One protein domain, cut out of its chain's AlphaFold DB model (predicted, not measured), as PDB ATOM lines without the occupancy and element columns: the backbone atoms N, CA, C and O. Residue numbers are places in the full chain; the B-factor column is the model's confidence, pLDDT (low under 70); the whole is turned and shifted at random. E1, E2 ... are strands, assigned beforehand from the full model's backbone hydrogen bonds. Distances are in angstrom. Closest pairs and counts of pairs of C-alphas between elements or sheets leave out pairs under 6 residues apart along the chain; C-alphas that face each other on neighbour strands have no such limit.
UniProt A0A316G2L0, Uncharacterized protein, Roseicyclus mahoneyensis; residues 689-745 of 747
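What this domain is: This is residues 689 to 745 of the 747 residues of an uncharacterized protein of Roseicyclus mahoneyensis (UniProt A0A316G2L0). Two small three-stranded sheets make a sandwich only partly face to face: E4 packs on the sheet E1-E2-E3, while E5 and E6 step away from it. Each sheet is a meander, each strand the antiparallel neighbour of the one before. The 57 printed residues hold no named helix and six strands, E1 to E6 in chain order, all strand in class. The whole is compact, radius of gyration of the C-alphas 11.1 A, spanning 31 by 21 by 14 A.

How they stand to each other: E2, residues 699 to 706, is inner between E1, 689 to 694, and E3, 709 to 715; N 690 and O 702, like N 701 and O 713, are 2.8 A apart. E5, 731 to 736, is inner between E4, 722 to 728, and E6, 739 to 744; N 723 and O 735, like N 732 and O 743, are 2.9 A apart. The closest C-alphas of E3 and E4, Val 712 and Val 724, are 7.3 A apart.

Where its parts are: E1 begins at C-alpha 689 (26.459, 20.342, -35.682); E6 ends at C-alpha 744 (30.511, 29.779, -21.147). E2 measures 21.3 A.

The domain as a whole: The printed part has no cut and no long link. Residues 717 to 720 have pLDDT under 70.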
ATOM      1  N   VAL A 689      26.657  18.979 -36.200       81.50
ATOM      2  CA  VAL A 689      26.459  20.342 -35.682       81.50
ATOM      3  C   VAL A 689      26.587  20.315 -34.156       81.50
ATOM      4  O   VAL A 689      25.906  19.537 -33.491       81.50
ATOM      5  N   LEU A 690      27.481  21.140 -33.610       79.69
ATOM      6  CA  LEU A 690      27.733  21.283 -32.172       79.69
ATOM      7  C   LEU A 690      26.988  22.479 -31.571       79.69
ATOM      8  O   LEU A 690      26.518  22.409 -30.442       79.69
ATOM      9  N   ALA A 691      26.892  23.578 -32.323       79.88
ATOM     10  CA  ALA A 691      26.161  24.781 -31.945       79.88
ATOM     11  C   ALA A 691      25.728  25.547 -33.202       79.88
ATOM     12  O   ALA A 691      26.377  25.450 -34.244       79.88
ATOM     13  N   ILE A 692      24.672  26.351 -33.094       82.75
ATOM     14  CA  ILE A 692      24.322  27.365 -34.093       82.75
ATOM     15  C   ILE A 692      24.203  28.691 -33.348       82.75
ATOM     16  O   ILE A 692      23.391  28.816 -32.436       82.75
ATOM     17  N   VAL A 693      25.022  29.666 -33.733       77.44
ATOM     18  CA  VAL A 693      24.945  31.053 -33.256       77.44
ATOM     19  C   VAL A 693      24.464  31.895 -34.431       77.44
ATOM     20  O   VAL A 693      24.929  31.692 -35.554       77.44
ATOM     21  N   GLY A 694      23.508  32.800 -34.232       79.81
ATOM     22  CA  GLY A 694      22.936  33.528 -35.359       79.81
ATOM     23  C   GLY A 694      21.865  34.551 -35.020       79.81
ATOM     24  O   GLY A 694      21.180  34.437 -34.008       79.81
ATOM     25  N   SER A 695      21.706  35.507 -35.928       76.38
ATOM     26  CA  SER A 695      20.474  36.270 -36.118       76.38
ATOM     27  C   SER A 695      19.588  35.573 -37.165       76.38
ATOM     28  O   SER A 695      19.907  34.496 -37.684       76.38
ATOM     29  N   ASP A 696      18.481  36.208 -37.540       73.12
ATOM     30  CA  ASP A 696      17.667  35.774 -38.680       73.12
ATOM     31  C   ASP A 696      18.323  36.051 -40.041       73.12
ATOM     32  O   ASP A 696      17.958  35.435 -41.037       73.12
ATOM     33  N   THR A 697      19.328  36.933 -40.082       73.06
ATOM     34  CA  THR A 697      20.012  37.380 -41.309       73.06
ATOM     35  C   THR A 697      21.408  36.782 -41.513       73.06
ATOM     36  O   THR A 697      21.898  36.756 -42.641       73.06
ATOM     37  N   ALA A 698      22.054  36.288 -40.453       77.50
ATOM     38  CA  ALA A 698      23.367  35.649 -40.512       77.50
ATOM     39  C   ALA A 698      23.474  34.542 -39.458       77.50
ATOM     40  O   ALA A 698      23.186  34.770 -38.284       77.50
ATOM     41  N   ARG A 699      23.913  33.343 -39.855       80.38
ATOM     42  CA  ARG A 699      24.034  32.176 -38.966       80.38
ATOM     43  C   ARG A 699      25.389  31.498 -39.150       80.38
ATOM     44  O   ARG A 699      25.847  31.304 -40.270       80.38
ATOM     45  N   GLN A 700      26.032  31.133 -38.048       84.56
ATOM     46  CA  GLN A 700      27.272  30.363 -38.014       84.56
ATOM     47  C   GLN A 700      26.991  29.046 -37.289       84.56
ATOM     48  O   GLN A 700      26.751  29.021 -36.081       84.56
ATOM     49  N   ALA A 701      27.000  27.951 -38.044       80.50
ATOM     50  CA  ALA A 701      26.936  26.602 -37.508       80.50
ATOM     51  C   ALA A 701      28.358  26.129 -37.184       80.50
ATOM     52  O   ALA A 701      29.214  26.009 -38.061       80.50
ATOM     53  N   LEU A 702      28.608  25.847 -35.912       82.50
ATOM     54  CA  LEU A 702      29.814  25.181 -35.456       82.50
ATOM     55  C   LEU A 702      29.665  23.681 -35.726       82.50
ATOM     56  O   LEU A 702      28.752  23.048 -35.198       82.50
ATOM     57  N   VAL A 703      30.549  23.112 -36.541       86.94
ATOM     58  CA  VAL A 703      30.427  21.746 -37.060       86.94
ATOM     59  C   VAL A 703      31.689  20.941 -36.782       86.94
ATOM     60  O   VAL A 703      32.783  21.328 -37.173       86.94
ATOM     61  N   GLN A 704      31.535  19.776 -36.163       86.31
ATOM     62  CA  GLN A 704      32.559  18.739 -36.102       86.31
ATOM     63  C   GLN A 704      32.532  17.955 -37.424       86.31
ATOM     64  O   GLN A 704      31.517  17.346 -37.754       86.31
ATOM     65  N   THR A 705      33.621  18.001 -38.198       82.19
ATOM     66  CA  THR A 705      33.763  17.290 -39.489       82.19
ATOM     67  C   THR A 705      34.620  16.025 -39.388       82.19
ATOM     68  O   THR A 705      34.713  15.262 -40.340       82.19
ATOM     69  N   ALA A 706      35.311  15.845 -38.262       82.81
ATOM     70  CA  ALA A 706      35.992  14.623 -37.835       82.81
ATOM     71  C   ALA A 706      36.178  14.686 -36.308       82.81
ATOM     72  O   ALA A 706      36.051  15.769 -35.733       82.81
ATOM     73  N   ALA A 707      36.525  13.571 -35.655       75.88
ATOM     74  CA  ALA A 707      36.643  13.476 -34.191       75.88
ATOM     75  C   ALA A 707      37.376  14.676 -33.550       75.88
ATOM     76  O   ALA A 707      36.825  15.324 -32.663       75.88
ATOM     77  N   ASN A 708      38.542  15.044 -34.094       76.25
ATOM     78  CA  ASN A 708      39.380  16.144 -33.597       76.25
ATOM     79  C   ASN A 708      39.378  17.392 -34.510       76.25
ATOM     80  O   ASN A 708      40.285  18.215 -34.418       76.25
ATOM     81  N   ARG A 709      38.402  17.543 -35.422       78.69
ATOM     82  CA  ARG A 709      38.333  18.684 -36.354       78.69
ATOM     83  C   ARG A 709      36.962  19.343 -36.332       78.69
ATOM     84  O   ARG A 709      35.990  18.791 -36.846       78.69
ATOM     85  N   THR A 710      36.917  20.561 -35.805       81.25
ATOM     86  CA  THR A 710      35.765  21.460 -35.896       81.25
ATOM     87  C   THR A 710      36.015  22.566 -36.919       81.25
ATOM     88  O   THR A 710      37.151  22.956 -37.182       81.25
ATOM     89  N   GLN A 711      34.941  23.034 -37.545       82.19
ATOM     90  CA  GLN A 711      34.912  24.092 -38.550       82.19
ATOM     91  C   GLN A 711      33.702  24.993 -38.276       82.19
ATOM     92  O   GLN A 711      32.709  24.547 -37.699       82.19
ATOM     93  N   VAL A 712      33.768  26.258 -38.688       85.38
ATOM     94  CA  VAL A 712      32.631  27.186 -38.617       85.38
ATOM     95  C   VAL A 712      32.057  27.334 -40.022       85.38
ATOM     96  O   VAL A 712      32.721  27.877 -40.902       85.38
ATOM     97  N   LEU A 713      30.835  26.849 -40.238       82.69
ATOM     98  CA  LEU A 713      30.091  27.054 -41.480       82.69
ATOM     99  C   LEU A 713      29.217  28.305 -41.335       82.69
ATOM    100  O   LEU A 713      28.289  28.325 -40.527       82.69
ATOM    101  N   SER A 714      29.503  29.353 -42.104       81.88
ATOM    102  CA  SER A 714      28.725  30.598 -42.116       81.88
ATOM    103  C   SER A 714      27.738  30.643 -43.284       81.88
ATOM    104  O   SER A 714      28.142  30.466 -44.431       81.88
ATOM    105  N   VAL A 715      26.474  30.955 -42.997       73.12
ATOM    106  CA  VAL A 715      25.394  31.157 -43.974       73.12
ATOM    107  C   VAL A 715      24.803  32.558 -43.782       73.12
ATOM    108  O   VAL A 715      24.502  32.963 -42.659       73.12
ATOM    109  N   GLY A 716      24.642  33.299 -44.881       73.75
ATOM    110  CA  GLY A 716      24.333  34.735 -44.855       73.75
ATOM    111  C   GLY A 716      25.582  35.609 -44.668       73.75
ATOM    112  O   GLY A 716      26.659  35.121 -44.317       73.75
ATOM    113  N   SER A 717      25.465  36.913 -44.931       61.62
ATOM    114  CA  SER A 717      26.586  37.844 -44.777       61.62
ATOM    115  C   SER A 717      26.798  38.195 -43.302       61.62
ATOM    116  O   SER A 717      25.951  38.792 -42.643       61.62
ATOM    117  N   THR A 718      27.976  37.877 -42.769       59.34
ATOM    118  CA  THR A 718      28.358  38.128 -41.366       59.34
ATOM    119  C   THR A 718      28.742  39.595 -41.103       59.34
ATOM    120  O   THR A 718      29.669  39.887 -40.354       59.34
ATOM    121  N   GLY A 719      28.021  40.536 -41.725       62.75
ATOM    122  CA  GLY A 719      28.198  41.980 -41.532       62.75
ATOM    123  C   GLY A 719      27.671  42.489 -40.186       62.75
ATOM    124  O   GLY A 719      28.082  43.551 -39.726       62.75
ATOM    125  N   GLY A 720      26.793  41.728 -39.528       63.59
ATOM    126  CA  GLY A 720      26.331  42.019 -38.174       63.59
ATOM    127  C   GLY A 720      27.315  41.533 -37.112       63.59
ATOM    128  O   GLY A 720      27.154  40.423 -36.625       63.59
ATOM    129  N   GLY A 721      28.288  42.371 -36.742       80.56
ATOM    130  CA  GLY A 721      28.988  42.381 -35.444       80.56
ATOM    131  C   GLY A 721      29.922  41.216 -35.072       80.56
ATOM    132  O   GLY A 721      31.011  41.469 -34.554       80.56
ATOM    133  N   TRP A 722      29.525  39.956 -35.271       79.50
ATOM    134  CA  TRP A 722      30.072  38.816 -34.525       79.50
ATOM    135  C   TRP A 722      30.590  37.643 -35.379       79.50
ATOM    136  O   TRP A 722      30.177  37.392 -36.514       79.50
ATOM    137  N   ARG A 723      31.554  36.907 -34.815       86.00
ATOM    138  CA  ARG A 723      32.273  35.792 -35.451       86.00
ATOM    139  C   ARG A 723      32.787  34.820 -34.397       86.00
ATOM    140  O   ARG A 723      33.542  35.230 -33.525       86.00
ATOM    141  N   VAL A 724      32.463  33.534 -34.507       86.12
ATOM    142  CA  VAL A 724      33.103  32.501 -33.675       86.12
ATOM    143  C   VAL A 724      34.596  32.438 -34.019       86.12
ATOM    144  O   VAL A 724      34.961  32.217 -35.171       86.12
ATOM    145  N   LEU A 725      35.452  32.657 -33.018       85.75
ATOM    146  CA  LEU A 725      36.914  32.595 -33.134       85.75
ATOM    147  C   LEU A 725      37.442  31.196 -32.797       85.75
ATOM    148  O   LEU A 725      38.414  30.744 -33.392       85.75
ATOM    149  N   GLY A 726      36.787  30.496 -31.867       83.06
ATOM    150  CA  GLY A 726      37.146  29.131 -31.501       83.06
ATOM    151  C   GLY A 726      36.240  28.531 -30.431       83.06
ATOM    152  O   GLY A 726      35.363  29.192 -29.876       83.06
ATOM    153  N   ILE A 727      36.479  27.258 -30.124       83.50
ATOM    154  CA  ILE A 727      35.873  26.551 -28.991       83.50
ATOM    155  C   ILE A 727      36.968  26.299 -27.960       83.50
ATOM    156  O   ILE A 727      38.091  25.952 -28.325       83.50
ATOM    157  N   GLN A 728      36.632  26.408 -26.684       87.69
ATOM    158  CA  GLN A 728      37.459  25.950 -25.576       87.69
ATOM    159  C   GLN A 728      36.651  24.961 -24.725       87.69
ATOM    160  O   GLN A 728      35.443  24.804 -24.906       87.69
ATOM    161  N   ARG A 729      37.309  24.273 -23.786       82.94
ATOM    162  CA  ARG A 729      36.695  23.209 -22.967       82.94
ATOM    163  C   ARG A 729      35.453  23.660 -22.183       82.94
ATOM    164  O   ARG A 729      34.586  22.839 -21.880       82.94
ATOM    165  N   ASP A 730      35.391  24.949 -21.867       88.06
ATOM    166  CA  ASP A 730      34.432  25.530 -20.927       88.06
ATOM    167  C   ASP A 730      33.557  26.630 -21.572       88.06
ATOM    168  O   ASP A 730      32.748  27.258 -20.891       88.06
ATOM    169  N   GLY A 731      33.678  26.865 -22.888       90.62
ATOM    170  CA  GLY A 731      32.920  27.905 -23.595       90.62
ATOM    171  C   GLY A 731      33.298  28.122 -25.064       90.62
ATOM    172  O   GLY A 731      34.275  27.572 -25.570       90.62
ATOM    173  N   ILE A 732      32.509  28.947 -25.751       90.94
ATOM    174  CA  ILE A 732      32.749  29.395 -27.130       90.94
ATOM    175  C   ILE A 732      33.388  30.786 -27.083       90.94
ATOM    176  O   ILE A 732      32.821  31.707 -26.496       90.94
ATOM    177  N   LEU A 733      34.543  30.958 -27.730       89.62
ATOM    178  CA  LEU A 733      35.157  32.269 -27.921       89.62
ATOM    179  C   LEU A 733      34.616  32.886 -29.214       89.62
ATOM    180  O   LEU A 733      34.760  32.313 -30.297       89.62
ATOM    181  N   MET A 734      34.007  34.064 -29.112       94.25
ATOM    182  CA  MET A 734      33.470  34.806 -30.249       94.25
ATOM    183  C   MET A 734      33.908  36.266 -30.211       94.25
ATOM    184  O   MET A 734      33.897  36.909 -29.170       94.25
ATOM    185  N   LEU A 735      34.262  36.814 -31.366       89.75
ATOM    186  CA  LEU A 735      34.287  38.252 -31.573       89.75
ATOM    187  C   LEU A 735      32.832  38.742 -31.618       89.75
ATOM    188  O   LEU A 735      32.006  38.098 -32.259       89.75
ATOM    189  N   HIS A 736      32.527  39.874 -30.992       90.44
ATOM    190  CA  HIS A 736      31.259  40.595 -31.100       90.44
ATOM    191  C   HIS A 736      31.550  42.099 -31.020       90.44
ATOM    192  O   HIS A 736      32.176  42.567 -30.068       90.44
ATOM    193  N   ASP A 737      31.161  42.842 -32.054       89.44
ATOM    194  CA  ASP A 737      31.476  44.264 -32.272       89.44
ATOM    195  C   ASP A 737      32.972  44.586 -32.111       89.44
ATOM    196  O   ASP A 737      33.378  45.561 -31.478       89.44
ATOM    197  N   GLY A 738      33.818  43.705 -32.657       91.12
ATOM    198  CA  GLY A 738      35.277  43.824 -32.584       91.12
ATOM    199  C   GLY A 738      35.892  43.514 -31.213       91.12
ATOM    200  O   GLY A 738      37.101  43.668 -31.059       91.12
ATOM    201  N   ARG A 739      35.105  43.067 -30.225       91.62
ATOM    202  CA  ARG A 739      35.588  42.643 -28.900       91.62
ATOM    203  C   ARG A 739      35.483  41.137 -28.744       91.62
ATOM    204  O   ARG A 739      34.476  40.553 -29.124       91.62
ATOM    205  N   GLU A 740      36.485  40.507 -28.147       93.44
ATOM    206  CA  GLU A 740      36.384  39.096 -27.783       93.44
ATOM    207  C   GLU A 740      35.449  38.925 -26.578       93.44
ATOM    208  O   GLU A 740      35.574  39.615 -25.565       93.44
ATOM    209  N   GLN A 741      34.496  38.009 -26.708       94.44
ATOM    210  CA  GLN A 741      33.554  37.593 -25.681       94.44
ATOM    211  C   GLN A 741      33.624  36.073 -25.538       94.44
ATOM    212  O   GLN A 741      33.646  35.331 -26.523       94.44
ATOM    213  N   PHE A 742      33.650  35.604 -24.295       92.56
ATOM    214  CA  PHE A 742      33.621  34.185 -23.973       92.56
ATOM    215  C   PHE A 742      32.217  33.810 -23.507       92.56
ATOM    216  O   PHE A 742      31.762  34.292 -22.470       92.56
ATOM    217  N   LEU A 743      31.532  32.961 -24.273       89.69
ATOM    218  CA  LEU A 743      30.211  32.445 -23.933       89.69
ATOM    219  C   LEU A 743      30.384  31.089 -23.221       89.69
ATOM    220  O   LEU A 743      30.667  30.094 -23.898       89.69
ATOM    221  N   PRO A 744      30.269  31.016 -21.881       85.31
ATOM    222  CA  PRO A 744      30.511  29.779 -21.147       85.31
ATOM    223  C   PRO A 744      29.442  28.731 -21.468       85.31
ATOM    224  O   PRO A 744      28.247  29.029 -21.492       85.31
ATOM    225  N   ILE A 745      29.868  27.484 -21.668       85.06
ATOM    226  CA  ILE A 745      28.951  26.352 -21.829       85.06
ATOM    227  C   ILE A 745      28.580  25.865 -20.425       85.06
ATOM    228  O   ILE A 745      29.370  25.189 -19.763       85.06
TER     229      ILE A 745